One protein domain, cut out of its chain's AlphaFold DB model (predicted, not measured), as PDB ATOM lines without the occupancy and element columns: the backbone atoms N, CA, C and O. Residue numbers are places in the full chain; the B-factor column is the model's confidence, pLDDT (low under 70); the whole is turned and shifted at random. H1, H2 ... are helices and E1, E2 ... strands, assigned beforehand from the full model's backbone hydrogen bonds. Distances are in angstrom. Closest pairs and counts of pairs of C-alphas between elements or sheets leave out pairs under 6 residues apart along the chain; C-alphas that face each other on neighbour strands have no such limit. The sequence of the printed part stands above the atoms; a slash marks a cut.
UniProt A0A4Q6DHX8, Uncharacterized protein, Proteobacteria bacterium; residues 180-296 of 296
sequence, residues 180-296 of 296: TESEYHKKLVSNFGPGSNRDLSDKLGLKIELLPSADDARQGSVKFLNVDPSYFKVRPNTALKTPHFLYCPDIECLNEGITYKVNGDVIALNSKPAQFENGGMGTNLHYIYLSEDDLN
ATOM      1  N   THR A 180      -3.971  -1.381  14.729       90.44
ATOM      2  CA  THR A 180      -5.408  -1.547  14.983       90.44
ATOM      3  C   THR A 180      -5.615  -2.352  16.265       90.44
ATOM      4  O   THR A 180      -4.779  -3.191  16.618       90.44
ATOM      5  N   GLU A 181      -6.742  -2.162  16.958       87.06
ATOM      6  CA  GLU A 181      -7.016  -2.954  18.164       87.06
ATOM      7  C   GLU A 181      -6.948  -4.463  17.895       87.06
ATOM      8  O   GLU A 181      -6.410  -5.199  18.715       87.06
ATOM      9  N   SER A 182      -7.429  -4.949  16.747       86.88
ATOM     10  CA  SER A 182      -7.369  -6.381  16.424       86.88
ATOM     11  C   SER A 182      -5.927  -6.910  16.376       86.88
ATOM     12  O   SER A 182      -5.617  -7.940  16.980       86.88
ATOM     13  N   GLU A 183      -5.026  -6.187  15.711       92.06
ATOM     14  CA  GLU A 183      -3.609  -6.552  15.618       92.06
ATOM     15  C   GLU A 183      -2.905  -6.463  16.971       92.06
ATOM     16  O   GLU A 183      -2.130  -7.355  17.327       92.06
ATOM     17  N   TYR A 184      -3.203  -5.413  17.738       92.94
ATOM     18  CA  TYR A 184      -2.689  -5.223  19.088       92.94
ATOM     19  C   TYR A 184      -3.089  -6.383  20.013       92.94
ATOM     20  O   TYR A 184      -2.219  -7.010  20.617       92.94
ATOM     21  N   HIS A 185      -4.370  -6.762  20.051       90.56
ATOM     22  CA  HIS A 185      -4.835  -7.883  20.876       90.56
ATOM     23  C   HIS A 185      -4.242  -9.217  20.425       90.56
ATOM     24  O   HIS A 185      -3.875 -10.044  21.260       90.56
ATOM     25  N   LYS A 186      -4.087  -9.431  19.112       90.69
ATOM     26  CA  LYS A 186      -3.421 -10.630  18.593       90.69
ATOM     27  C   LYS A 186      -1.976 -10.728  19.089       90.69
ATOM     28  O   LYS A 186      -1.557 -11.808  19.504       90.69
ATOM     29  N   LYS A 187      -1.224  -9.621  19.075       92.50
ATOM     30  CA  LYS A 187       0.131  -9.571  19.647       92.50
ATOM     31  C   LYS A 187       0.119  -9.817  21.153       92.50
ATOM     32  O   LYS A 187       0.913 -10.616  21.638       92.50
ATOM     33  N   LEU A 188      -0.811  -9.192  21.870       92.06
ATOM     34  CA  LEU A 188      -0.936  -9.346  23.313       92.06
ATOM     35  C   LEU A 188      -1.154 -10.811  23.714       92.06
ATOM     36  O   LEU A 188      -0.432 -11.340  24.556       92.06
ATOM     37  N   VAL A 189      -2.099 -11.495  23.065       90.69
ATOM     38  CA  VAL A 189      -2.368 -12.921  23.305       90.69
ATOM     39  C   VAL A 189      -1.195 -13.794  22.854       90.69
ATOM     40  O   VAL A 189      -0.907 -14.797  23.495       90.69
ATOM     41  N   SER A 190      -0.468 -13.425  21.799       90.31
ATOM     42  CA  SER A 190       0.743 -14.160  21.406       90.31
ATOM     43  C   SER A 190       1.850 -14.078  22.462       90.31
ATOM     44  O   SER A 190       2.575 -15.053  22.654       90.31
ATOM     45  N   ASN A 191       1.992 -12.935  23.136       89.75
ATOM     46  CA  ASN A 191       3.063 -12.710  24.107       89.75
ATOM     47  C   ASN A 191       2.699 -13.163  25.518       89.75
ATOM     48  O   ASN A 191       3.584 -13.584  26.258       89.75
ATOM     49  N   PHE A 192       1.421 -13.101  25.886       91.50
ATOM     50  CA  PHE A 192       0.951 -13.353  27.251       91.50
ATOM     51  C   PHE A 192      -0.143 -14.417  27.328       91.50
ATOM     52  O   PHE A 192      -0.743 -14.581  28.378       91.50
ATOM     53  N   GLY A 193      -0.451 -15.121  26.240       91.50
ATOM     54  CA  GLY A 193      -1.477 -16.164  26.206       91.50
ATOM     55  C   GLY A 193      -1.028 -17.515  26.777       91.50
ATOM     56  O   GLY A 193       0.033 -17.615  27.397       91.50
ATOM     57  N   PRO A 194      -1.819 -18.583  26.551       90.56
ATOM     58  CA  PRO A 194      -1.505 -19.925  27.036       90.56
ATOM     59  C   PRO A 194      -0.123 -20.409  26.578       90.56
ATOM     60  O   PRO A 194       0.194 -20.366  25.389       90.56
ATOM     61  N   GLY A 195       0.679 -20.917  27.512       86.06
ATOM     62  CA  GLY A 195       2.042 -21.379  27.258       86.06
ATOM     63  C   GLY A 195       3.097 -20.272  27.290       86.06
ATOM     64  O   GLY A 195       4.280 -20.572  27.115       86.06
ATOM     65  N   SER A 196       2.708 -19.014  27.525       84.88
ATOM     66  CA  SER A 196       3.665 -17.937  27.765       84.88
ATOM     67  C   SER A 196       4.325 -18.068  29.141       84.88
ATOM     68  O   SER A 196       3.710 -18.481  30.119       84.88
ATOM     69  N   ASN A 197       5.597 -17.674  29.222       75.25
ATOM     70  CA  ASN A 197       6.342 -17.517  30.477       75.25
ATOM     71  C   ASN A 197       6.959 -16.109  30.588       75.25
ATOM     72  O   ASN A 197       7.972 -15.921  31.268       75.25
ATOM     73  N   ARG A 198       6.394 -15.137  29.858       79.94
ATOM     74  CA  ARG A 198       6.824 -13.737  29.914       79.94
ATOM     75  C   ARG A 198       6.287 -13.065  31.177       79.94
ATOM     76  O   ARG A 198       5.167 -13.331  31.611       79.94
ATOM     77  N   ASP A 199       7.106 -12.198  31.757       78.00
ATOM     78  CA  ASP A 199       6.677 -11.287  32.814       78.00
ATOM     79  C   ASP A 199       5.789 -10.191  32.212       78.00
ATOM     80  O   ASP A 199       6.062  -9.699  31.116       78.00
ATOM     81  N   LEU A 200       4.708  -9.833  32.909       71.25
ATOM     82  CA  LEU A 200       3.845  -8.729  32.500       71.25
ATOM     83  C   LEU A 200       4.509  -7.414  32.947       71.25
ATOM     84  O   LEU A 200       4.380  -7.011  34.104       71.25
ATOM     85  N   SER A 201       5.211  -6.755  32.023       63.34
ATOM     86  CA  SER A 201       6.018  -5.540  32.218       63.34
ATOM     87  C   SER A 201       7.338  -5.690  32.976       63.34
ATOM     88  O   SER A 201       7.527  -6.554  33.833       63.34
ATOM     89  N   ASP A 202       8.224  -4.728  32.718       54.34
ATOM     90  CA  ASP A 202       9.542  -4.549  33.340       54.34
ATOM     91  C   ASP A 202       9.504  -4.378  34.872       54.34
ATOM     92  O   ASP A 202      10.540  -4.386  35.545       54.34
ATOM     93  N   LYS A 203       8.314  -4.212  35.464       53.22
ATOM     94  CA  LYS A 203       8.121  -4.070  36.911       53.22
ATOM     95  C   LYS A 203       7.774  -5.416  37.552       53.22
ATOM     96  O   LYS A 203       6.636  -5.675  37.915       53.22
ATOM     97  N   LEU A 204       8.829  -6.220  37.703       67.56
ATOM     98  CA  LEU A 204       9.077  -7.285  38.689       67.56
ATOM     99  C   LEU A 204       7.857  -8.048  39.240       67.56
ATOM    100  O   LEU A 204       7.191  -7.598  40.170       67.56
ATOM    101  N   GLY A 205       7.718  -9.307  38.807       77.06
ATOM    102  CA  GLY A 205       7.208 -10.371  39.676       77.06
ATOM    103  C   GLY A 205       5.820 -10.923  39.369       77.06
ATOM    104  O   GLY A 205       5.402 -11.860  40.047       77.06
ATOM    105  N   LEU A 206       5.110 -10.398  38.368       86.62
ATOM    106  CA  LEU A 206       3.836 -10.953  37.902       86.62
ATOM    107  C   LEU A 206       4.017 -11.716  36.589       86.62
ATOM    108  O   LEU A 206       4.221 -11.118  35.534       86.62
ATOM    109  N   LYS A 207       3.851 -13.039  36.650       89.81
ATOM    110  CA  LYS A 207       3.750 -13.904  35.470       89.81
ATOM    111  C   LYS A 207       2.336 -14.413  35.344       89.81
ATOM    112  O   LYS A 207       1.847 -15.113  36.237       89.81
ATOM    113  N   ILE A 208       1.700 -14.086  34.230       90.56
ATOM    114  CA  ILE A 208       0.329 -14.488  33.958       90.56
ATOM    115  C   ILE A 208       0.186 -15.056  32.550       90.56
ATOM    116  O   ILE A 208       0.933 -14.700  31.644       90.56
ATOM    117  N   GLU A 209      -0.825 -15.897  32.384       93.56
ATOM    118  CA  GLU A 209      -1.383 -16.289  31.098       93.56
ATOM    119  C   GLU A 209      -2.778 -15.667  30.975       93.56
ATOM    120  O   GLU A 209      -3.664 -15.903  31.804       93.56
ATOM    121  N   LEU A 210      -2.979 -14.867  29.935       93.69
ATOM    122  CA  LEU A 210      -4.277 -14.369  29.516       93.69
ATOM    123  C   LEU A 210      -5.005 -15.493  28.780       93.69
ATOM    124  O   LEU A 210      -4.483 -16.061  27.820       93.69
ATOM    125  N   LEU A 211      -6.215 -15.809  29.227       94.62
ATOM    126  CA  LEU A 211      -7.078 -16.825  28.637       94.62
ATOM    127  C   LEU A 211      -8.297 -16.115  28.031       94.62
ATOM    128  O   LEU A 211      -9.266 -15.856  28.753       94.62
ATOM    129  N   PRO A 212      -8.253 -15.739  26.739       94.50
ATOM    130  CA  PRO A 212      -9.313 -14.944  26.138       94.50
ATOM    131  C   PRO A 212     -10.643 -15.689  26.100       94.50
ATOM    132  O   PRO A 212     -10.690 -16.908  25.919       94.50
ATOM    133  N   SER A 213     -11.734 -14.943  26.248       93.31
ATOM    134  CA  SER A 213     -13.078 -15.479  26.058       93.31
ATOM    135  C   SER A 213     -13.307 -15.847  24.590       93.31
ATOM    136  O   SER A 213     -12.705 -15.259  23.692       93.31
ATOM    137  N   ALA A 214     -14.198 -16.809  24.339       89.62
ATOM    138  CA  ALA A 214     -14.528 -17.232  22.977       89.62
ATOM    139  C   ALA A 214     -15.171 -16.108  22.145       89.62
ATOM    140  O   ALA A 214     -14.981 -16.062  20.931       89.62
ATOM    141  N   ASP A 215     -15.900 -15.204  22.805       87.88
ATOM    142  CA  ASP A 215     -16.686 -14.156  22.152       87.88
ATOM    143  C   ASP A 215     -15.913 -12.839  21.983       87.88
ATOM    144  O   ASP A 215     -16.229 -12.038  21.106       87.88
ATOM    145  N   ASP A 216     -14.904 -12.590  22.824       87.69
ATOM    146  CA  ASP A 216     -14.151 -11.338  22.828       87.69
ATOM    147  C   ASP A 216     -12.722 -11.542  23.348       87.69
ATOM    148  O   ASP A 216     -12.503 -11.778  24.539       87.69
ATOM    149  N   ALA A 217     -11.732 -11.395  22.463       86.62
ATOM    150  CA  ALA A 217     -10.320 -11.584  22.797       86.62
ATOM    151  C   ALA A 217      -9.766 -10.534  23.784       86.62
ATOM    152  O   ALA A 217      -8.700 -10.724  24.382       86.62
ATOM    153  N   ARG A 218     -10.482  -9.419  23.960       88.94
ATOM    154  CA  ARG A 218     -10.101  -8.306  24.838       88.94
ATOM    155  C   ARG A 218     -10.390  -8.598  26.304       88.94
ATOM    156  O   ARG A 218      -9.965  -7.842  27.171       88.94
ATOM    157  N   GLN A 219     -11.125  -9.663  26.600       92.75
ATOM    158  CA  GLN A 219     -11.491 -10.031  27.959       92.75
ATOM    159  C   GLN A 219     -11.462 -11.540  28.145       92.75
ATOM    160  O   GLN A 219     -11.597 -12.304  27.194       92.75
ATOM    161  N   GLY A 220     -11.312 -11.980  29.385       95.06
ATOM    162  CA  GLY A 220     -11.240 -13.401  29.687       95.06
ATOM    163  C   GLY A 220     -10.820 -13.665  31.120       95.06
ATOM    164  O   GLY A 220     -10.936 -12.790  31.981       95.06
ATOM    165  N   SER A 221     -10.333 -14.874  31.378       95.38
ATOM    166  CA  SER A 221      -9.755 -15.242  32.669       95.38
ATOM    167  C   SER A 221      -8.240 -15.087  32.660       95.38
ATOM    168  O   SER A 221      -7.601 -14.982  31.611       95.38
ATOM    169  N   VAL A 222      -7.662 -15.028  33.854       93.56
ATOM    170  CA  VAL A 222      -6.216 -14.948  34.043       93.56
ATOM    171  C   VAL A 222      -5.754 -16.145  34.837       93.56
ATOM    172  O   VAL A 222      -6.336 -16.465  35.873       93.56
ATOM    173  N   LYS A 223      -4.677 -16.771  34.372       94.31
ATOM    174  CA  LYS A 223      -3.947 -17.771  35.139       94.31
ATOM    175  C   LYS A 223      -2.630 -17.180  35.619       94.31
ATOM    176  O   LYS A 223      -1.791 -16.781  34.823       94.31
ATOM    177  N   PHE A 224      -2.441 -17.128  36.926       92.75
ATOM    178  CA  PHE A 224      -1.219 -16.678  37.573       92.75
ATOM    179  C   PHE A 224      -0.234 -17.840  37.668       92.75
ATOM    180  O   PHE A 224      -0.509 -18.850  38.319       92.75
ATOM    181  N   LEU A 225       0.915 -17.680  37.015       92.00
ATOM    182  CA  LEU A 225       2.029 -18.626  37.055       92.00
ATOM    183  C   LEU A 225       2.993 -18.306  38.196       92.00
ATOM    184  O   LEU A 225       3.539 -19.208  38.825       92.00
ATOM    185  N   ASN A 226       3.207 -17.016  38.451       90.62
ATOM    186  CA  ASN A 226       4.031 -16.521  39.543       90.62
ATOM    187  C   ASN A 226       3.545 -15.135  39.969       90.62
ATOM    188  O   ASN A 226       3.179 -14.313  39.129       90.62
ATOM    189  N   VAL A 227       3.573 -14.880  41.271       90.44
ATOM    190  CA  VAL A 227       3.253 -13.586  41.872       90.44
ATOM    191  C   VAL A 227       4.271 -13.340  42.963       90.44
ATOM    192  O   VAL A 227       4.349 -14.101  43.928       90.44
ATOM    193  N   ASP A 228       5.054 -12.281  42.807       90.31
ATOM    194  CA  ASP A 228       6.027 -11.893  43.811       90.31
ATOM    195  C   ASP A 228       5.324 -11.611  45.156       90.31
ATOM    196  O   ASP A 228       4.281 -10.943  45.185       90.31
ATOM    197  N   PRO A 229       5.871 -12.095  46.287       89.06
ATOM    198  CA  PRO A 229       5.260 -11.915  47.602       89.06
ATOM    199  C   PRO A 229       4.941 -10.459  47.968       89.06
ATOM    200  O   PRO A 229       4.017 -10.217  48.741       89.06
ATOM    201  N   SER A 230       5.650  -9.477  47.400       89.62
ATOM    202  CA  SER A 230       5.415  -8.046  47.646       89.62
ATOM    203  C   SER A 230       4.040  -7.540  47.180       89.62
ATOM    204  O   SER A 230       3.572  -6.497  47.659       89.62
ATOM    205  N   TYR A 231       3.355  -8.276  46.296       88.81
ATOM    206  CA  TYR A 231       1.978  -7.976  45.897       88.81
ATOM    207  C   TYR A 231       0.966  -8.288  47.005       88.81
ATOM    208  O   TYR A 231      -0.052  -7.592  47.113       88.81
ATOM    209  N   PHE A 232       1.254  -9.277  47.857       91.19
ATOM    210  CA  PHE A 232       0.405  -9.672  48.977       91.19
ATOM    211  C   PHE A 232       0.719  -8.810  50.195       91.19
ATOM    212  O   PHE A 232       1.630  -9.076  50.977       91.19
ATOM    213  N   LYS A 233      -0.065  -7.748  50.377       89.44
ATOM    214  CA  LYS A 233       0.116  -6.804  51.485       89.44
ATOM    215  C   LYS A 233      -1.207  -6.425  52.117       89.44
ATOM    216  O   LYS A 233      -2.244  -6.407  51.458       89.44
ATOM    217  N   VAL A 234      -1.165  -6.084  53.400       85.44
ATOM    218  CA  VAL A 234      -2.316  -5.485  54.078       85.44
ATOM    219  C   VAL A 234      -2.459  -4.062  53.555       85.44
ATOM    220  O   VAL A 234      -1.583  -3.222  53.765       85.44
ATOM    221  N   ARG A 235      -3.543  -3.784  52.829       78.56
ATOM    222  CA  ARG A 235      -3.786  -2.442  52.297       78.56
ATOM    223  C   ARG A 235      -4.448  -1.563  53.365       78.56
ATOM    224  O   ARG A 235      -5.464  -1.976  53.937       78.56
ATOM    225  N   PRO A 236      -3.920  -0.352  53.631       73.06
ATOM    226  CA  PRO A 236      -4.556   0.578  54.555       73.06
ATOM    227  C   PRO A 236      -5.971   0.908  54.071       73.06
ATOM    228  O   PRO A 236      -6.234   0.930  52.870       73.06
ATOM    229  N   ASN A 237      -6.887   1.139  55.012       70.94
ATOM    230  CA  ASN A 237      -8.294   1.468  54.744       70.94
ATOM    231  C   ASN A 237      -9.089   0.397  53.976       70.94
ATOM    232  O   ASN A 237     -10.173   0.684  53.475       70.94
ATOM    233  N   THR A 238      -8.595  -0.842  53.908       72.00
ATOM    234  CA  THR A 238      -9.388  -1.977  53.422       72.00
ATOM    235  C   THR A 238     -10.004  -2.760  54.581       72.00
ATOM    236  O   THR A 238      -9.498  -2.755  55.714       72.00
ATOM    237  N   ALA A 239     -11.134  -3.415  54.301       72.94
ATOM    238  CA  ALA A 239     -11.827  -4.259  55.270       72.94
ATOM    239  C   ALA A 239     -11.035  -5.533  55.611       72.94
ATOM    240  O   ALA A 239     -11.232  -6.100  56.677       72.94
ATOM    241  N   LEU A 240     -10.115  -5.952  54.739       77.19
ATOM    242  CA  LEU A 240      -9.302  -7.149  54.923       77.19
ATOM    243  C   LEU A 240      -8.048  -6.836  55.748       77.19
ATOM    244  O   LEU A 240      -7.270  -5.942  55.408       77.19
ATOM    245  N   LYS A 241      -7.845  -7.587  56.835       82.62
ATOM    246  CA  LYS A 241      -6.695  -7.427  57.747       82.62
ATOM    247  C   LYS A 241      -5.530  -8.367  57.455       82.62
ATOM    248  O   LYS A 241      -4.472  -8.227  58.061       82.62
ATOM    249  N   THR A 242      -5.698  -9.286  56.513       86.75
ATOM    250  CA  THR A 242      -4.662 -10.221  56.072       86.75
ATOM    251  C   THR A 242      -3.996  -9.739  54.779       86.75
ATOM    252  O   THR A 242      -4.615  -8.994  54.006       86.75
ATOM    253  N   PRO A 243      -2.722 -10.107  54.530       90.44
ATOM    254  CA  PRO A 243      -2.071  -9.855  53.251       90.44
ATOM    255  C   PRO A 243      -2.891 -10.435  52.101       90.44
ATOM    256  O   PRO A 243      -3.312 -11.586  52.159       90.44
ATOM    257  N   HIS A 244      -3.137  -9.626  51.074       90.38
ATOM    258  CA  HIS A 244      -3.897 -10.058  49.910       90.38
ATOM    259  C   HIS A 244      -3.485  -9.282  48.659       90.38
ATOM    260  O   HIS A 244      -3.051  -8.126  48.729       90.38
ATOM    261  N   PHE A 245      -3.693  -9.900  47.504       91.25
ATOM    262  CA  PHE A 245      -3.653  -9.262  46.196       91.25
ATOM    263  C   PHE A 245      -4.969  -9.553  45.479       91.25
ATOM    264  O   PHE A 245      -5.419 -10.690  45.479       91.25
ATOM    265  N   LEU A 246      -5.634  -8.525  44.937       90.69
ATOM    266  CA  LEU A 246      -6.965  -8.666  44.319       90.69
ATOM    267  C   LEU A 246      -7.965  -9.437  45.210       90.69
ATOM    268  O   LEU A 246      -8.703 -10.293  44.740       90.69
ATOM    269  N   TYR A 247      -7.955  -9.143  46.515       90.56
ATOM    270  CA  TYR A 247      -8.747  -9.828  47.552       90.56
ATOM    271  C   TYR A 247      -8.498 -11.337  47.712       90.56
ATOM    272  O   TYR A 247      -9.245 -12.002  48.424       90.56
ATOM    273  N   CYS A 248      -7.414 -11.858  47.141       90.94
ATOM    274  CA  CYS A 248      -6.959 -13.225  47.334       90.94
ATOM    275  C   CYS A 248      -5.732 -13.296  48.255       90.94
ATOM    276  O   CYS A 248      -4.820 -12.477  48.105       90.94
ATOM    277  N   PRO A 249      -5.688 -14.254  49.202       91.44
ATOM    278  CA  PRO A 249      -4.563 -14.415  50.122       91.44
ATOM    279  C   PRO A 249      -3.329 -15.060  49.471       91.44
ATOM    280  O   PRO A 249      -2.223 -14.877  49.971       91.44
ATOM    281  N   ASP A 250      -3.506 -15.790  48.368       92.50
ATOM    282  CA  ASP A 250      -2.461 -16.556  47.686       92.50
ATOM    283  C   ASP A 250      -2.759 -16.738  46.183       92.50
ATOM    284  O   ASP A 250      -3.777 -16.274  45.658       92.50
ATOM    285  N   ILE A 251      -1.837 -17.405  45.478       93.19
ATOM    286  CA  ILE A 251      -1.952 -17.744  44.051       93.19
ATOM    287  C   ILE A 251      -3.093 -18.721  43.761       93.19
ATOM    288  O   ILE A 251      -3.688 -18.639  42.686       93.19
ATOM    289  N   GLU A 252      -3.395 -19.644  44.676       94.12
ATOM    290  CA  GLU A 252      -4.463 -20.623  44.468       94.12
ATOM    291  C   GLU A 252      -5.803 -19.895  44.333       94.12
ATOM    292  O   GLU A 252      -6.462 -20.030  43.303       94.12
ATOM    293  N   CYS A 253      -6.115 -18.989  45.265       93.50
ATOM    294  CA  CYS A 253      -7.297 -18.134  45.175       93.50
ATOM    295  C   CYS A 253      -7.314 -17.262  43.911       93.50
ATOM    296  O   CYS A 253      -8.372 -17.098  43.296       93.50
ATOM    297  N   LEU A 254      -6.170 -16.686  43.506       93.75
ATOM    298  CA  LEU A 254      -6.097 -15.864  42.287       93.75
ATOM    299  C   LEU A 254      -6.493 -16.671  41.038       93.75
ATOM    300  O   LEU A 254      -7.153 -16.154  40.137       93.75
ATOM    301  N   ASN A 255      -6.148 -17.955  40.994       94.88
ATOM    302  CA  ASN A 255      -6.481 -18.834  39.877       94.88
ATOM    303  C   ASN A 255      -7.943 -19.324  39.869       94.88
ATOM    304  O   ASN A 255      -8.355 -19.971  38.909       94.88
ATOM    305  N   GLU A 256      -8.753 -18.991  40.879       92.00
ATOM    306  CA  GLU A 256     -10.162 -19.407  40.951       92.00
ATOM    307  C   GLU A 256     -11.141 -18.473  40.224       92.00
ATOM    308  O   GLU A 256     -12.309 -18.831  40.064       92.00
ATOM    309  N   GLY A 257     -10.741 -17.260  39.822       87.38
ATOM    310  CA  GLY A 257     -11.726 -16.345  39.228       87.38
ATOM    311  C   GLY A 257     -11.307 -14.907  38.958       87.38
ATOM    312  O   GLY A 257     -12.178 -14.038  38.903       87.38
ATOM    313  N   ILE A 258     -10.015 -14.620  38.802       94.94
ATOM    314  CA  ILE A 258      -9.594 -13.308  38.299       94.94
ATOM    315  C   ILE A 258      -9.884 -13.228  36.800       94.94
ATOM    316  O   ILE A 258      -9.570 -14.139  36.029       94.94
ATOM    317  N   THR A 259     -10.469 -12.108  36.384       95.44
ATOM    318  CA  THR A 259     -10.730 -11.810  34.971       95.44
ATOM    319  C   THR A 259      -9.901 -10.624  34.517       95.44
ATOM    320  O   THR A 259      -9.515  -9.782  35.328       95.44
ATOM    321  N   TYR A 260      -9.630 -10.532  33.220       93.62
ATOM    322  CA  TYR A 260      -8.996  -9.357  32.639       93.62
ATOM    323  C   TYR A 260      -9.907  -8.680  31.627       93.62
ATOM    324  O   TYR A 260     -10.774  -9.310  31.016       93.62
ATOM    325  N   LYS A 261      -9.664  -7.386  31.441       92.25
ATOM    326  CA  LYS A 261     -10.138  -6.604  30.304       92.25
ATOM    327  C   LYS A 261      -8.996  -5.757  29.776       92.25
ATOM    328  O   LYS A 261      -8.244  -5.190  30.562       92.25
ATOM    329  N   VAL A 262      -8.891  -5.652  28.464       90.81
ATOM    330  CA  VAL A 262      -7.928  -4.796  27.781       90.81
ATOM    331  C   VAL A 262      -8.661  -3.569  27.271       90.81
ATOM    332  O   VAL A 262      -9.737  -3.677  26.679       90.81
ATOM    333  N   ASN A 263      -8.097  -2.397  27.533       87.88
ATOM    334  CA  ASN A 263      -8.647  -1.140  27.064       87.88
ATOM    335  C   ASN A 263      -7.508  -0.183  26.720       87.88
ATOM    336  O   ASN A 263      -6.813   0.294  27.613       87.88
ATOM    337  N   GLY A 264      -7.308   0.074  25.425       87.75
ATOM    338  CA  GLY A 264      -6.103   0.757  24.962       87.75
ATOM    339  C   GLY A 264      -4.843  -0.029  25.333       87.75
ATOM    340  O   GLY A 264      -4.791  -1.249  25.195       87.75
ATOM    341  N   ASP A 265      -3.850   0.676  25.850       88.56
ATOM    342  CA  ASP A 265      -2.561   0.180  26.340       88.56
ATOM    343  C   ASP A 265      -2.610  -0.400  27.772       88.56
ATOM    344  O   ASP A 265      -1.572  -0.664  28.371       88.56
ATOM    345  N   VAL A 266      -3.801  -0.626  28.343       89.56
ATOM    346  CA  VAL A 266      -3.953  -1.110  29.725       89.56
ATOM    347  C   VAL A 266      -4.655  -2.460  29.801       89.56
ATOM    348  O   VAL A 266      -5.717  -2.669  29.210       89.56
ATOM    349  N   ILE A 267      -4.102  -3.354  30.625       90.81
ATOM    350  CA  ILE A 267      -4.774  -4.557  31.124       90.81
ATOM    351  C   ILE A 267      -5.331  -4.257  32.518       90.81
ATOM    352  O   ILE A 267      -4.588  -3.994  33.461       90.81
ATOM    353  N   ALA A 268      -6.647  -4.335  32.671       91.75
ATOM    354  CA  ALA A 268      -7.328  -4.260  33.955       91.75
ATOM    355  C   ALA A 268      -7.629  -5.671  34.474       91.75
ATOM    356  O   ALA A 268      -8.455  -6.384  33.902       91.75
ATOM    357  N   LEU A 269      -6.990  -6.060  35.576       92.88
ATOM    358  CA  LEU A 269      -7.299  -7.277  36.323       92.88
ATOM    359  C   LEU A 269      -8.423  -6.993  37.319       92.88
ATOM    360  O   LEU A 269      -8.314  -6.084  38.141       92.88
ATOM    361  N   ASN A 270      -9.487  -7.785  37.259       93.38
ATOM    362  CA  ASN A 270     -10.678  -7.650  38.083       93.38
ATOM    363  C   ASN A 270     -10.760  -8.838  39.038       93.38
ATOM    364  O   ASN A 270     -10.760  -9.995  38.602       93.38
ATOM    365  N   SER A 271     -10.865  -8.558  40.336       91.94
ATOM    366  CA  SER A 271     -11.105  -9.613  41.315       91.94
ATOM    367  C   SER A 271     -12.502 -10.208  41.186       91.94
ATOM    368  O   SER A 271     -13.454  -9.521  40.803       91.94
ATOM    369  N   LYS A 272     -12.658 -11.456  41.641       89.81
ATOM    370  CA  LYS A 272     -13.980 -11.949  42.036       89.81
ATOM    371  C   LYS A 272     -14.545 -11.077  43.172       89.81
ATOM    372  O   LYS A 272     -13.760 -10.490  43.932       89.81
ATOM    373  N   PRO A 273     -15.877 -10.958  43.305       87.06
ATOM    374  CA  PRO A 273     -16.479 -10.310  44.462       87.06
ATOM    375  C   PRO A 273     -16.011 -10.983  45.757       87.06
ATOM    376  O   PRO A 273     -16.044 -12.208  45.867       87.06
ATOM    377  N   ALA A 274     -15.583 -10.183  46.728       84.38
ATOM    378  CA  ALA A 274     -15.194 -10.652  48.051       84.38
ATOM    379  C   ALA A 274     -16.144 -10.082  49.104       84.38
ATOM    380  O   ALA A 274     -16.498  -8.902  49.055       84.38
ATOM    381  N   GLN A 275     -16.548 -10.925  50.054       81.88
ATOM    382  CA  GLN A 275     -17.322 -10.501  51.211       81.88
ATOM    383  C   GLN A 275     -16.383  -9.938  52.280       81.88
ATOM    384  O   GLN A 275     -15.348 -10.522  52.598       81.88
ATOM    385  N   PHE A 276     -16.747  -8.790  52.828       80.31
ATOM    386  CA  PHE A 276     -16.009  -8.104  53.872       80.31
ATOM    387  C   PHE A 276     -16.559  -8.466  55.251       80.31
ATOM    388  O   PHE A 276     -17.754  -8.710  55.414       80.31
ATOM    389  N   GLU A 277     -15.693  -8.435  56.264       73.38
ATOM    390  CA  GLU A 277     -16.035  -8.779  57.655       73.38
ATOM    391  C   GLU A 277     -17.179  -7.924  58.229       73.38
ATOM    392  O   GLU A 277     -17.914  -8.363  59.106       73.38
ATOM    393  N   ASN A 278     -17.374  -6.711  57.704       76.94
ATOM    394  CA  ASN A 278     -18.450  -5.799  58.090       76.94
ATOM    395  C   ASN A 278     -19.767  -6.005  57.309       76.94
ATOM    396  O   ASN A 278     -20.669  -5.177  57.424       76.94
ATOM    397  N   GLY A 279     -19.886  -7.069  56.507       72.56
ATOM    398  CA  GLY A 279     -21.111  -7.418  55.779       72.56
ATOM    399  C   GLY A 279     -21.266  -6.781  54.391       72.56
ATOM    400  O   GLY A 279     -22.320  -6.934  53.779       72.56
ATOM    401  N   GLY A 280     -20.244  -6.090  53.873       79.12
ATOM    402  CA  GLY A 280     -20.224  -5.566  52.500       79.12
ATOM    403  C   GLY A 280     -19.674  -6.562  51.472       79.12
ATOM    404  O   GLY A 280     -19.012  -7.529  51.834       79.12
ATOM    405  N   MET A 281     -19.903  -6.305  50.182       82.50
ATOM    406  CA  MET A 281     -19.180  -6.958  49.083       82.50
ATOM    407  C   MET A 281     -18.439  -5.914  48.256       82.50
ATOM    408  O   MET A 281     -18.923  -4.794  48.091       82.50
ATOM    409  N   GLY A 282     -17.296  -6.288  47.694       82.69
ATOM    410  CA  GLY A 282     -16.579  -5.431  46.757       82.69
ATOM    411  C   GLY A 282     -15.706  -6.208  45.787       82.69
ATOM    412  O   GLY A 282     -15.415  -7.387  45.983       82.69
ATOM    413  N   THR A 283     -15.277  -5.518  44.738       86.06
ATOM    414  CA  THR A 283     -14.272  -5.984  43.781       86.06
ATOM    415  C   THR A 283     -13.046  -5.080  43.846       86.06
ATOM    416  O   THR A 283     -13.110  -3.940  44.312       86.06
ATOM    417  N   ASN A 284     -11.903  -5.600  43.417       86.44
ATOM    418  CA  ASN A 284     -10.663  -4.854  43.299       86.44
ATOM    419  C   ASN A 284     -10.220  -4.814  41.838       86.44
ATOM    420  O   ASN A 284     -10.378  -5.798  41.115       86.44
ATOM    421  N   LEU A 285      -9.639  -3.685  41.441       88.50
ATOM    422  CA  LEU A 285      -9.056  -3.480  40.122       88.50
ATOM    423  C   LEU A 285      -7.552  -3.272  40.264       88.50
ATOM    424  O   LEU A 285      -7.098  -2.495  41.109       88.50
ATOM    425  N   HIS A 286      -6.785  -3.940  39.413       88.94
ATOM    426  CA  HIS A 286      -5.364  -3.676  39.242       88.94
ATOM    427  C   HIS A 286      -5.079  -3.382  37.773       88.94
ATOM    428  O   HIS A 286      -5.351  -4.214  36.913       88.94
ATOM    429  N   TYR A 287      -4.558  -2.189  37.500       88.12
ATOM    430  CA  TYR A 287      -4.201  -1.756  36.155       88.12
ATOM    431  C   TYR A 287      -2.732  -2.039  35.884       88.12
ATOM    432  O   TYR A 287      -1.872  -1.681  36.694       88.12
ATOM    433  N   ILE A 288      -2.468  -2.648  34.736       88.06
ATOM    434  CA  ILE A 288      -1.132  -2.893  34.215       88.06
ATOM    435  C   ILE A 288      -1.024  -2.123  32.906       88.06
ATOM    436  O   ILE A 288      -1.751  -2.403  31.955       88.06
ATOM    437  N   TYR A 289      -0.154  -1.121  32.911       87.62
ATOM    438  CA  TYR A 289       0.139  -0.288  31.755       87.62
ATOM    439  C   TYR A 289       1.214  -0.978  30.938       87.62
ATOM    440  O   TYR A 289       2.259  -1.338  31.482       87.62
ATOM    441  N   LEU A 290       0.923  -1.183  29.663       88.38
ATOM    442  CA  LEU A 290       1.846  -1.779  28.719       88.38
ATOM    443  C   LEU A 290       2.633  -0.682  28.014       88.38
ATOM    444  O   LEU A 290       2.190   0.458  27.887       88.38
ATOM    445  N   SER A 291       3.806  -1.055  27.544       88.62
ATOM    446  CA  SER A 291       4.636  -0.308  26.616       88.62
ATOM    447  C   SER A 291       4.659  -1.016  25.261       88.62
ATOM    448  O   SER A 291       4.210  -2.158  25.127       88.62
ATOM    449  N   GLU A 292       5.205  -0.364  24.234       88.25
ATOM    450  CA  GLU A 292       5.411  -1.040  22.950       88.25
ATOM    451  C   GLU A 292       6.394  -2.220  23.076       88.25
ATOM    452  O   GLU A 292       6.230  -3.229  22.387       88.25
ATOM    453  N   ASP A 293       7.364  -2.135  23.990       87.69
ATOM    454  CA  ASP A 293       8.367  -3.178  24.215       87.69
ATOM    455  C   ASP A 293       7.750  -4.468  24.776       87.69
ATOM    456  O   ASP A 293       8.169  -5.563  24.399       87.69
ATOM    457  N   ASP A 294       6.666  -4.369  25.552       85.06
ATOM    458  CA  ASP A 294       5.903  -5.532  26.033       85.06
ATOM    459  C   ASP A 294       5.309  -6.378  24.885       85.06
ATOM    460  O   ASP A 294       4.984  -7.564  25.049       85.06
ATOM    461  N   LEU A 295       5.170  -5.788  23.693       84.88
ATOM    462  CA  LEU A 295       4.598  -6.423  22.503       84.88
ATOM    463  C   LEU A 295       5.634  -7.007  21.529       84.88
ATOM    464  O   LEU A 295       5.231  -7.547  20.485       84.88
ATOM    465  N   ASN A 296       6.931  -6.914  21.833       80.81
ATOM    466  CA  ASN A 296       8.033  -7.373  20.973       80.81
ATOM    467  C   ASN A 296       8.812  -8.529  21.617       80.81
ATOM    468  O   ASN A 296       9.172  -9.489  20.905       80.81
TER     469      ASN A 296
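This is residues 180 to 296 of the 296 residues of an uncharacterized protein of Proteobacteria bacterium (UniProt A0A4Q6DHX8). One strongly twisted sheet of five strands curls like part of a barrel, with helix H1 over one face by E1. The long loop of residues 271 to 284 reaches out to one end of the longest axis, opposite H1. The printed part has 117 residues, under half in named elements, in the order H1 E1 E2 H2 E3 E4 E5; the sheet, E1 E2 E3 E4 E5, is antiparallel and the class mixed. It is compact, with a radius of gyration of the C-alphas of 14.6 A, and spans 45 by 29 by 22 A.

H1, residues 181 to 192, touches E1, residues 206 to 212, closest at the C-alphas of Phe 192 and Glu 209, 5.4 A. H1 is on one face of the sheet, two layers, at a height over the sheet of 9.3 A. Every O i to N i+4 pair in H1 is within hydrogen-bond range. E1 and E2, residues 219 to 227, form a hairpin; N 209 and O 223 are 2.8 A apart. E2 bends by 59 degrees at residue 224. H2, residues 251 to 254, is too short for such a pair; it touches E2, closest at the C-alphas of Phe 224 and Ile 251, 6.6 A. E3, residues 259 to 263, is antiparallel to E2, with N 260 and O 220 2.9 A apart. E3, E4, residues 266 to 270, and E5, residues 285 to 289, form a meander, each strand the antiparallel neighbour of the one before; N 268 and O 261, and N 288 and O 267, are each 2.8 A apart.

H1 is 15.9 A long, from C-alpha 181 at (-7.016, -2.954, 18.164). E1 is 18.1 A and E2 20.6 A long. E5 ends at C-alpha 289 at (0.139, -0.288, 31.755).

The C-alphas farthest apart, of Asn 278 and Asn 296, are 45.6 A apart. The printed part has no cut. H1 to E1, E2 to H2 and E4 to E5 are long links. Residues 201 to 204 have pLDDT under 70.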